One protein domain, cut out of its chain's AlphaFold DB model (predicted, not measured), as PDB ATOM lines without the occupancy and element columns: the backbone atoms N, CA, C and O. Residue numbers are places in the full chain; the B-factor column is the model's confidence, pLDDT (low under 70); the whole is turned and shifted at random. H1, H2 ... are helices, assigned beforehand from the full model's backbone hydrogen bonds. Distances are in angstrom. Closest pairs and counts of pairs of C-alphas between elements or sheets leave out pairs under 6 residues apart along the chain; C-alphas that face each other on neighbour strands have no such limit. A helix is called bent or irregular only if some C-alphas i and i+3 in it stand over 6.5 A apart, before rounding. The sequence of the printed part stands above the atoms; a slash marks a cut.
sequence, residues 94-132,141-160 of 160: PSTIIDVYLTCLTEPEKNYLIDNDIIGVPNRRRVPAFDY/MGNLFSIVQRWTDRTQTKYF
ATOM      1  N   PRO A  94      42.136  39.623  93.308       71.44
ATOM      2  CA  PRO A  94      41.855  41.016  93.680       71.44
ATOM      3  C   PRO A  94      43.075  41.909  93.927       71.44
ATOM      4  O   PRO A  94      43.125  43.040  93.458       71.44
ATOM      5  N   SER A  95      44.090  41.399  94.629       74.81
ATOM      6  CA  SER A  95      45.279  42.195  94.952       74.81
ATOM      7  C   SER A  95      46.115  42.528  93.725       74.81
ATOM      8  O   SER A  95      46.565  43.655  93.581       74.81
ATOM      9  N   THR A  96      46.288  41.563  92.817       83.94
ATOM     10  CA  THR A  96      47.125  41.758  91.628       83.94
ATOM     11  C   THR A  96      46.485  42.710  90.623       83.94
ATOM     12  O   THR A  96      47.214  43.361  89.886       83.94
ATOM     13  N   ILE A  97      45.150  42.828  90.604       89.06
ATOM     14  CA  ILE A  97      44.443  43.825  89.783       89.06
ATOM     15  C   ILE A  97      44.816  45.235  90.243       89.06
ATOM     16  O   ILE A  97      45.284  46.044  89.444       89.06
ATOM     17  N   ILE A  98      44.635  45.513  91.540       90.19
ATOM     18  CA  ILE A  98      44.912  46.831  92.120       90.19
ATOM     19  C   ILE A  98      46.398  47.167  91.988       90.19
ATOM     20  O   ILE A  98      46.723  48.243  91.499       90.19
ATOM     21  N   ASP A  99      47.298  46.232  92.304       88.38
ATOM     22  CA  ASP A  99      48.742  46.447  92.153       88.38
ATOM     23  C   ASP A  99      49.124  46.816  90.702       88.38
ATOM     24  O   ASP A  99      49.943  47.711  90.493       88.38
ATOM     25  N   VAL A 100      48.514  46.178  89.691       90.62
ATOM     26  CA  VAL A 100      48.750  46.504  88.272       90.62
ATOM     27  C   VAL A 100      48.212  47.891  87.924       90.62
ATOM     28  O   VAL A 100      48.970  48.695  87.379       90.62
ATOM     29  N   TYR A 101      46.972  48.226  88.289       91.00
ATOM     30  CA  TYR A 101      46.430  49.564  88.028       91.00
ATOM     31  C   TYR A 101      47.230  50.669  88.735       91.00
ATOM     32  O   TYR A 101      47.516  51.695  88.122       91.00
ATOM     33  N   LEU A 102      47.704  50.437  89.962       90.44
ATOM     34  CA  LEU A 102      48.581  51.375  90.668       90.44
ATOM     35  C   LEU A 102      49.952  51.548  89.983       90.44
ATOM     36  O   LEU A 102      50.539  52.628  90.071       90.44
ATOM     37  N   THR A 103      50.471  50.543  89.263       88.88
ATOM     38  CA  THR A 103      51.676  50.732  88.425       88.88
ATOM     39  C   THR A 103      51.427  51.550  87.160       88.88
ATOM     40  O   THR A 103      52.370  52.180  86.676       88.88
ATOM     41  N   CYS A 104      50.189  51.588  86.656       90.06
ATOM     42  CA  CYS A 104      49.797  52.407  85.504       90.06
ATOM     43  C   CYS A 104      49.702  53.904  85.841       90.06
ATOM     44  O   CYS A 104      49.810  54.728  84.936       90.06
ATOM     45  N   LEU A 105      49.542  54.256  87.122       89.25
ATOM     46  CA  LEU A 105      49.509  55.646  87.576       89.25
ATOM     47  C   LEU A 105      50.828  56.378  87.304       89.25
ATOM     48  O   LEU A 105      51.929  55.827  87.431       89.25
ATOM     49  N   THR A 106      50.719  57.664  87.000       89.06
ATOM     50  CA  THR A 106      51.855  58.579  86.902       89.06
ATOM     51  C   THR A 106      52.465  58.848  88.286       89.06
ATOM     52  O   THR A 106      51.838  58.646  89.325       89.06
ATOM     53  N   GLU A 107      53.718  59.307  88.329       88.31
ATOM     54  CA  GLU A 107      54.384  59.634  89.599       88.31
ATOM     55  C   GLU A 107      53.641  60.698  90.451       88.31
ATOM     56  O   GLU A 107      53.558  60.478  91.657       88.31
ATOM     57  N   PRO A 108      53.054  61.800  89.919       90.56
ATOM     58  CA  PRO A 108      52.266  62.719  90.751       90.56
ATOM     59  C   PRO A 108      50.989  62.084  91.319       90.56
ATOM     60  O   PRO A 108      50.644  62.371  92.461       90.56
ATOM     61  N   GLU A 109      50.317  61.193  90.584       90.75
ATOM     62  CA  GLU A 109      49.145  60.461  91.095       90.75
ATOM     63  C   GLU A 109      49.541  59.493  92.219       90.75
ATOM     64  O   GLU A 109      48.867  59.429  93.243       90.75
ATOM     65  N   LYS A 110      50.671  58.784  92.080       89.06
ATOM     66  CA  LYS A 110      51.215  57.932  93.152       89.06
ATOM     67  C   LYS A 110      51.590  58.738  94.393       89.06
ATOM     68  O   LYS A 110      51.265  58.310  95.496       89.06
ATOM     69  N   ASN A 111      52.251  59.884  94.216       89.69
ATOM     70  CA  ASN A 111      52.606  60.767  95.327       89.69
ATOM     71  C   ASN A 111      51.349  61.264  96.045       89.69
ATOM     72  O   ASN A 111      51.280  61.141  97.258       89.69
ATOM     73  N   TYR A 112      50.314  61.689  95.311       91.88
ATOM     74  CA  TYR A 112      49.035  62.084  95.903       91.88
ATOM     75  C   TYR A 112      48.415  60.979  96.778       91.88
ATOM     76  O   TYR A 112      47.925  61.271  97.864       91.88
ATOM     77  N   LEU A 113      48.465  59.709  96.358       89.19
ATOM     78  CA  LEU A 113      47.986  58.598  97.192       89.19
ATOM     79  C   LEU A 113      48.837  58.418  98.464       89.19
ATOM     80  O   LEU A 113      48.288  58.200  99.542       89.19
ATOM     81  N   ILE A 114      50.164  58.533  98.352       88.25
ATOM     82  CA  ILE A 114      51.101  58.421  99.483       88.25
ATOM     83  C   ILE A 114      50.910  59.577 100.479       88.25
ATOM     84  O   ILE A 114      50.885  59.338 101.682       88.25
ATOM     85  N   ASP A 115      50.708  60.801  99.985       91.06
ATOM     86  CA  ASP A 115      50.451  62.011 100.778       91.06
ATOM     87  C   ASP A 115      49.090  61.967 101.512       91.06
ATOM     88  O   ASP A 115      48.848  62.767 102.412       91.06
ATOM     89  N   ASN A 116      48.202  61.032 101.140       89.06
ATOM     90  CA  ASN A 116      46.924  60.741 101.807       89.06
ATOM     91  C   ASN A 116      46.975  59.416 102.606       89.06
ATOM     92  O   ASN A 116      45.965  58.723 102.733       89.06
ATOM     93  N   ASP A 117      48.155  59.040 103.113       84.56
ATOM     94  CA  ASP A 117      48.401  57.867 103.971       84.56
ATOM     95  C   ASP A 117      48.015  56.497 103.359       84.56
ATOM     96  O   ASP A 117      47.847  55.500 104.069       84.56
ATOM     97  N   ILE A 118      47.914  56.386 102.026       84.56
ATOM     98  CA  ILE A 118      47.596  55.111 101.360       84.56
ATOM     99  C   ILE A 118      48.855  54.240 101.274       84.56
ATOM    100  O   ILE A 118      49.657  54.302 100.338       84.56
ATOM    101  N   ILE A 119      49.014  53.374 102.273       78.44
ATOM    102  CA  ILE A 119      50.128  52.429 102.366       78.44
ATOM    103  C   ILE A 119      49.967  51.293 101.338       78.44
ATOM    104  O   ILE A 119      48.880  50.755 101.122       78.44
ATOM    105  N   GLY A 120      51.083  50.882 100.729       77.88
ATOM    106  CA  GLY A 120      51.145  49.746  99.800       77.88
ATOM    107  C   GLY A 120      51.183  50.120  98.317       77.88
ATOM    108  O   GLY A 120      51.351  49.228  97.487       77.88
ATOM    109  N   VAL A 121      51.104  51.413  97.972       81.00
ATOM    110  CA  VAL A 121      51.299  51.896  96.593       81.00
ATOM    111  C   VAL A 121      52.659  51.413  96.050       81.00
ATOM    112  O   VAL A 121      53.696  51.676  96.671       81.00
ATOM    113  N   PRO A 122      52.714  50.708  94.900       75.06
ATOM    114  CA  PRO A 122      53.965  50.201  94.354       75.06
ATOM    115  C   PRO A 122      54.938  51.322  93.951       75.06
ATOM    116  O   PRO A 122      54.883  51.848  92.841       75.06
ATOM    117  N   ASN A 123      55.931  51.602  94.802       67.75
ATOM    118  CA  ASN A 123      57.060  52.511  94.528       67.75
ATOM    119  C   ASN A 123      58.061  51.943  93.484       67.75
ATOM    120  O   ASN A 123      59.276  52.125  93.553       67.75
ATOM    121  N   ARG A 124      57.575  51.147  92.527       65.00
ATOM    122  CA  ARG A 124      58.374  50.585  91.437       65.00
ATOM    123  C   ARG A 124      58.082  51.372  90.172       65.00
ATOM    124  O   ARG A 124      57.015  51.226  89.589       65.00
ATOM    125  N   ARG A 125      59.093  52.096  89.683       65.19
ATOM    126  CA  ARG A 125      59.139  52.711  88.343       65.19
ATOM    127  C   ARG A 125      59.246  51.666  87.224       65.19
ATOM    128  O   ARG A 125      60.160  51.694  86.405       65.19
ATOM    129  N   ARG A 126      58.350  50.679  87.227       70.38
ATOM    130  CA  ARG A 126      58.190  49.713  86.144       70.38
ATOM    131  C   ARG A 126      57.070  50.217  85.255       70.38
ATOM    132  O   ARG A 126      55.935  50.309  85.704       70.38
ATOM    133  N   VAL A 127      57.412  50.535  84.011       80.56
ATOM    134  CA  VAL A 127      56.413  50.783  82.970       80.56
ATOM    135  C   VAL A 127      55.590  49.494  82.807       80.56
ATOM    136  O   VAL A 127      56.202  48.424  82.697       80.56
ATOM    137  N   PRO A 128      54.247  49.560  82.828       86.25
ATOM    138  CA  PRO A 128      53.396  48.410  82.541       86.25
ATOM    139  C   PRO A 128      53.763  47.751  81.206       86.25
ATOM    140  O   PRO A 128      54.116  48.430  80.243       86.25
ATOM    141  N   ALA A 129      53.674  46.421  81.132       90.06
ATOM    142  CA  ALA A 129      53.948  45.692  79.889       90.06
ATOM    143  C   ALA A 129      52.903  45.981  78.792       90.06
ATOM    144  O   ALA A 129      53.206  45.858  77.607       90.06
ATOM    145  N   PHE A 130      51.697  46.374  79.207       92.50
ATOM    146  CA  PHE A 130      50.575  46.757  78.361       92.50
ATOM    147  C   PHE A 130      49.827  47.932  78.998       92.50
ATOM    148  O   PHE A 130      49.890  48.122  80.213       92.50
ATOM    149  N   ASP A 131      49.067  48.677  78.197       91.44
ATOM    150  CA  ASP A 131      48.105  49.656  78.705       91.44
ATOM    151  C   ASP A 131      46.834  48.944  79.203       91.44
ATOM    152  O   ASP A 131      45.806  48.885  78.529       91.44
ATOM    153  N   TYR A 132      46.921  48.376  80.408       93.00
ATOM    154  CA  TYR A 132      45.808  47.686  81.068       93.00
ATOM    155  C   TYR A 132      44.609  48.600  81.377       93.00
ATOM    156  O   TYR A 132      43.517  48.098  81.644       93.00
ATOM    157  N   MET A 141      31.033  48.333  89.965       89.06
ATOM    158  CA  MET A 141      31.353  49.158  91.141       89.06
ATOM    159  C   MET A 141      31.315  48.357  92.451       89.06
ATOM    160  O   MET A 141      32.148  48.583  93.325       89.06
ATOM    161  N   GLY A 142      30.400  47.387  92.577       91.06
ATOM    162  CA  GLY A 142      30.327  46.506  93.748       91.06
ATOM    163  C   GLY A 142      31.560  45.608  93.878       91.06
ATOM    164  O   GLY A 142      32.115  45.458  94.969       91.06
ATOM    165  N   ASN A 143      32.046  45.075  92.754       90.56
ATOM    166  CA  ASN A 143      33.262  44.266  92.743       90.56
ATOM    167  C   ASN A 143      34.498  45.131  92.983       90.56
ATOM    168  O   ASN A 143      35.335  44.759  93.797       90.56
ATOM    169  N   LEU A 144      34.598  46.294  92.324       90.56
ATOM    170  CA  LEU A 144      35.682  47.255  92.530       90.56
ATOM    171  C   LEU A 144      35.803  47.622  94.011       90.56
ATOM    172  O   LEU A 144      36.883  47.488  94.576       90.56
ATOM    173  N   PHE A 145      34.697  48.017  94.650       91.44
ATOM    174  CA  PHE A 145      34.671  48.354  96.074       91.44
ATOM    175  C   PHE A 145      35.143  47.179  96.941       91.44
ATOM    176  O   PHE A 145      36.059  47.337  97.746       91.44
ATOM    177  N   SER A 146      34.597  45.980  96.714       90.38
ATOM    178  CA  SER A 146      34.979  44.762  97.447       90.38
ATOM    179  C   SER A 146      36.465  44.409  97.273       90.38
ATOM    180  O   SER A 146      37.125  43.955  98.207       90.38
ATOM    181  N   ILE A 147      37.009  44.621  96.072       90.31
ATOM    182  CA  ILE A 147      38.402  44.341  95.715       90.31
ATOM    183  C   ILE A 147      39.351  45.370  96.337       90.31
ATOM    184  O   ILE A 147      40.379  44.972  96.886       90.31
ATOM    185  N   VAL A 148      38.997  46.658  96.296       89.69
ATOM    186  CA  VAL A 148      39.749  47.748  96.935       89.69
ATOM    187  C   VAL A 148      39.750  47.575  98.449       89.69
ATOM    188  O   VAL A 148      40.826  47.567  99.035       89.69
ATOM    189  N   GLN A 149      38.595  47.331  99.078       89.38
ATOM    190  CA  GLN A 149      38.509  47.069 100.519       89.38
ATOM    191  C   GLN A 149      39.438  45.910 100.918       89.38
ATOM    192  O   GLN A 149      40.317  46.076 101.756       89.38
ATOM    193  N   ARG A 150      39.352  44.770 100.217       89.25
ATOM    194  CA  ARG A 150      40.189  43.588 100.492       89.25
ATOM    195  C   ARG A 150      41.679  43.770 100.148       89.25
ATOM    196  O   ARG A 150      42.510  42.950 100.556       89.25
ATOM    197  N   TRP A 151      42.029  44.775  99.346       89.56
ATOM    198  CA  TRP A 151      43.415  45.198  99.129       89.56
ATOM    199  C   TRP A 151      43.889  46.051 100.311       89.56
ATOM    200  O   TRP A 151      44.912  45.711 100.902       89.56
ATOM    201  N   THR A 152      43.101  47.047 100.726       86.31
ATOM    202  CA  THR A 152      43.374  47.928 101.873       86.31
ATOM    203  C   THR A 152      43.522  47.148 103.179       86.31
ATOM    204  O   THR A 152      44.529  47.298 103.868       86.31
ATOM    205  N   ASP A 153      42.598  46.226 103.476       85.88
ATOM    206  CA  ASP A 153      42.660  45.365 104.668       85.88
ATOM    207  C   ASP A 153      43.999  44.604 104.740       85.88
ATOM    208  O   ASP A 153      44.586  44.417 105.808       85.88
ATOM    209  N   ARG A 154      44.521  44.183 103.579       83.75
ATOM    210  CA  ARG A 154      45.776  43.427 103.441       83.75
ATOM    211  C   ARG A 154      47.022  44.311 103.474       83.75
ATOM    212  O   ARG A 154      48.079  43.837 103.892       83.75
ATOM    213  N   THR A 155      46.956  45.540 102.968       78.25
ATOM    214  CA  THR A 155      48.096  46.459 103.044       78.25
ATOM    215  C   THR A 155      48.242  47.014 104.452       78.25
ATOM    216  O   THR A 155      49.369  47.085 104.926       78.25
ATOM    217  N   GLN A 156      47.145  47.284 105.163       69.50
ATOM    218  CA  GLN A 156      47.166  47.778 106.545       69.50
ATOM    219  C   GLN A 156      47.590  46.708 107.567       69.50
ATOM    220  O   GLN A 156      48.423  46.987 108.426       69.50
ATOM    221  N   THR A 157      47.130  45.455 107.439       60.25
ATOM    222  CA  THR A 157      47.520  44.348 108.352       60.25
ATOM    223  C   THR A 157      48.996  43.933 108.291       60.25
ATOM    224  O   THR A 157      49.412  43.069 109.053       60.25
ATOM    225  N   LYS A 158      49.814  44.525 107.409       55.44
ATOM    226  CA  LYS A 158      51.266  44.270 107.335       55.44
ATOM    227  C   LYS A 158      52.128  45.199 108.194       55.44
ATOM    228  O   LYS A 158      53.347  45.032 108.195       55.44
ATOM    229  N   TYR A 159      51.524  46.182 108.861       51.00
ATOM    230  CA  TYR A 159      52.229  47.212 109.637       51.00
ATOM    231  C   TYR A 159      51.820  47.230 111.123       51.00
ATOM    232  O   TYR A 159      52.113  48.195 111.828       51.00
ATOM    233  N   PHE A 160      51.193  46.142 111.578       44.03
ATOM    234  CA  PHE A 160      50.940  45.773 112.973       44.03
ATOM    235  C   PHE A 160      51.511  44.370 113.231       44.03
ATOM    236  O   PHE A 160      51.924  44.124 114.384       44.03
TER     237      PHE A 160
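This is residues 94 to 132 and 141 to 160 of the 160 residues of the protein "F-box domain-containing protein" of Rhizophagus irregularis (UniProt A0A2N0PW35). Three helices make a small, rounded body: the longest, H3, is met at residues 147 to 151 by the beginning of H1, roughly as a T, and H2 folds back steeply after the far end of H1. A stretch with no named element, residues 116 to 132, winds from H2 to a cut. The printed part has 59 residues, with helices H1, H2, H3 in that order and no named strand; it is all helix and compact, radius of gyration of the C-alphas 11.7 A, spans 28 by 25 by 17 A.

H3, residues 141 to 156, touches H1, residues 94 to 104, with residues 147 to 151 alone; the closest C-alphas, of Pro 94 and Ile 147, are 5.2 A apart. Their lines are about perpendicular, at 89 degrees. H1 and H2, residues 107 to 115, are close but not clearly touching, the closest C-alphas, of Leu 102 and Lys 110, being 7.5 A apart. They run opposite ways at a steep tilt of 54 degrees. H2 and H3 are apart. Every O i to N i+4 pair is within hydrogen-bond range in H1 and H2, and 11 of 12 in H3.

H3 is 22.1 A long, H1 16.1 A and H2 12.1 A. C-alpha 94 begins H1 at (41.855, 41.016, 93.680); C-alpha 156 ends H3 at (47.166, 47.778, 106.545).

The C-alphas of Phe 130 and Phe 160, the two farthest apart, are 34.6 A apart. Residues 133 to 140 are not printed, a gap of 17.7 A between C-alphas 132 and 141. The link from H1 to H2 is tight. Residues 123 to 125 and 156 to 160 have pLDDT under 70.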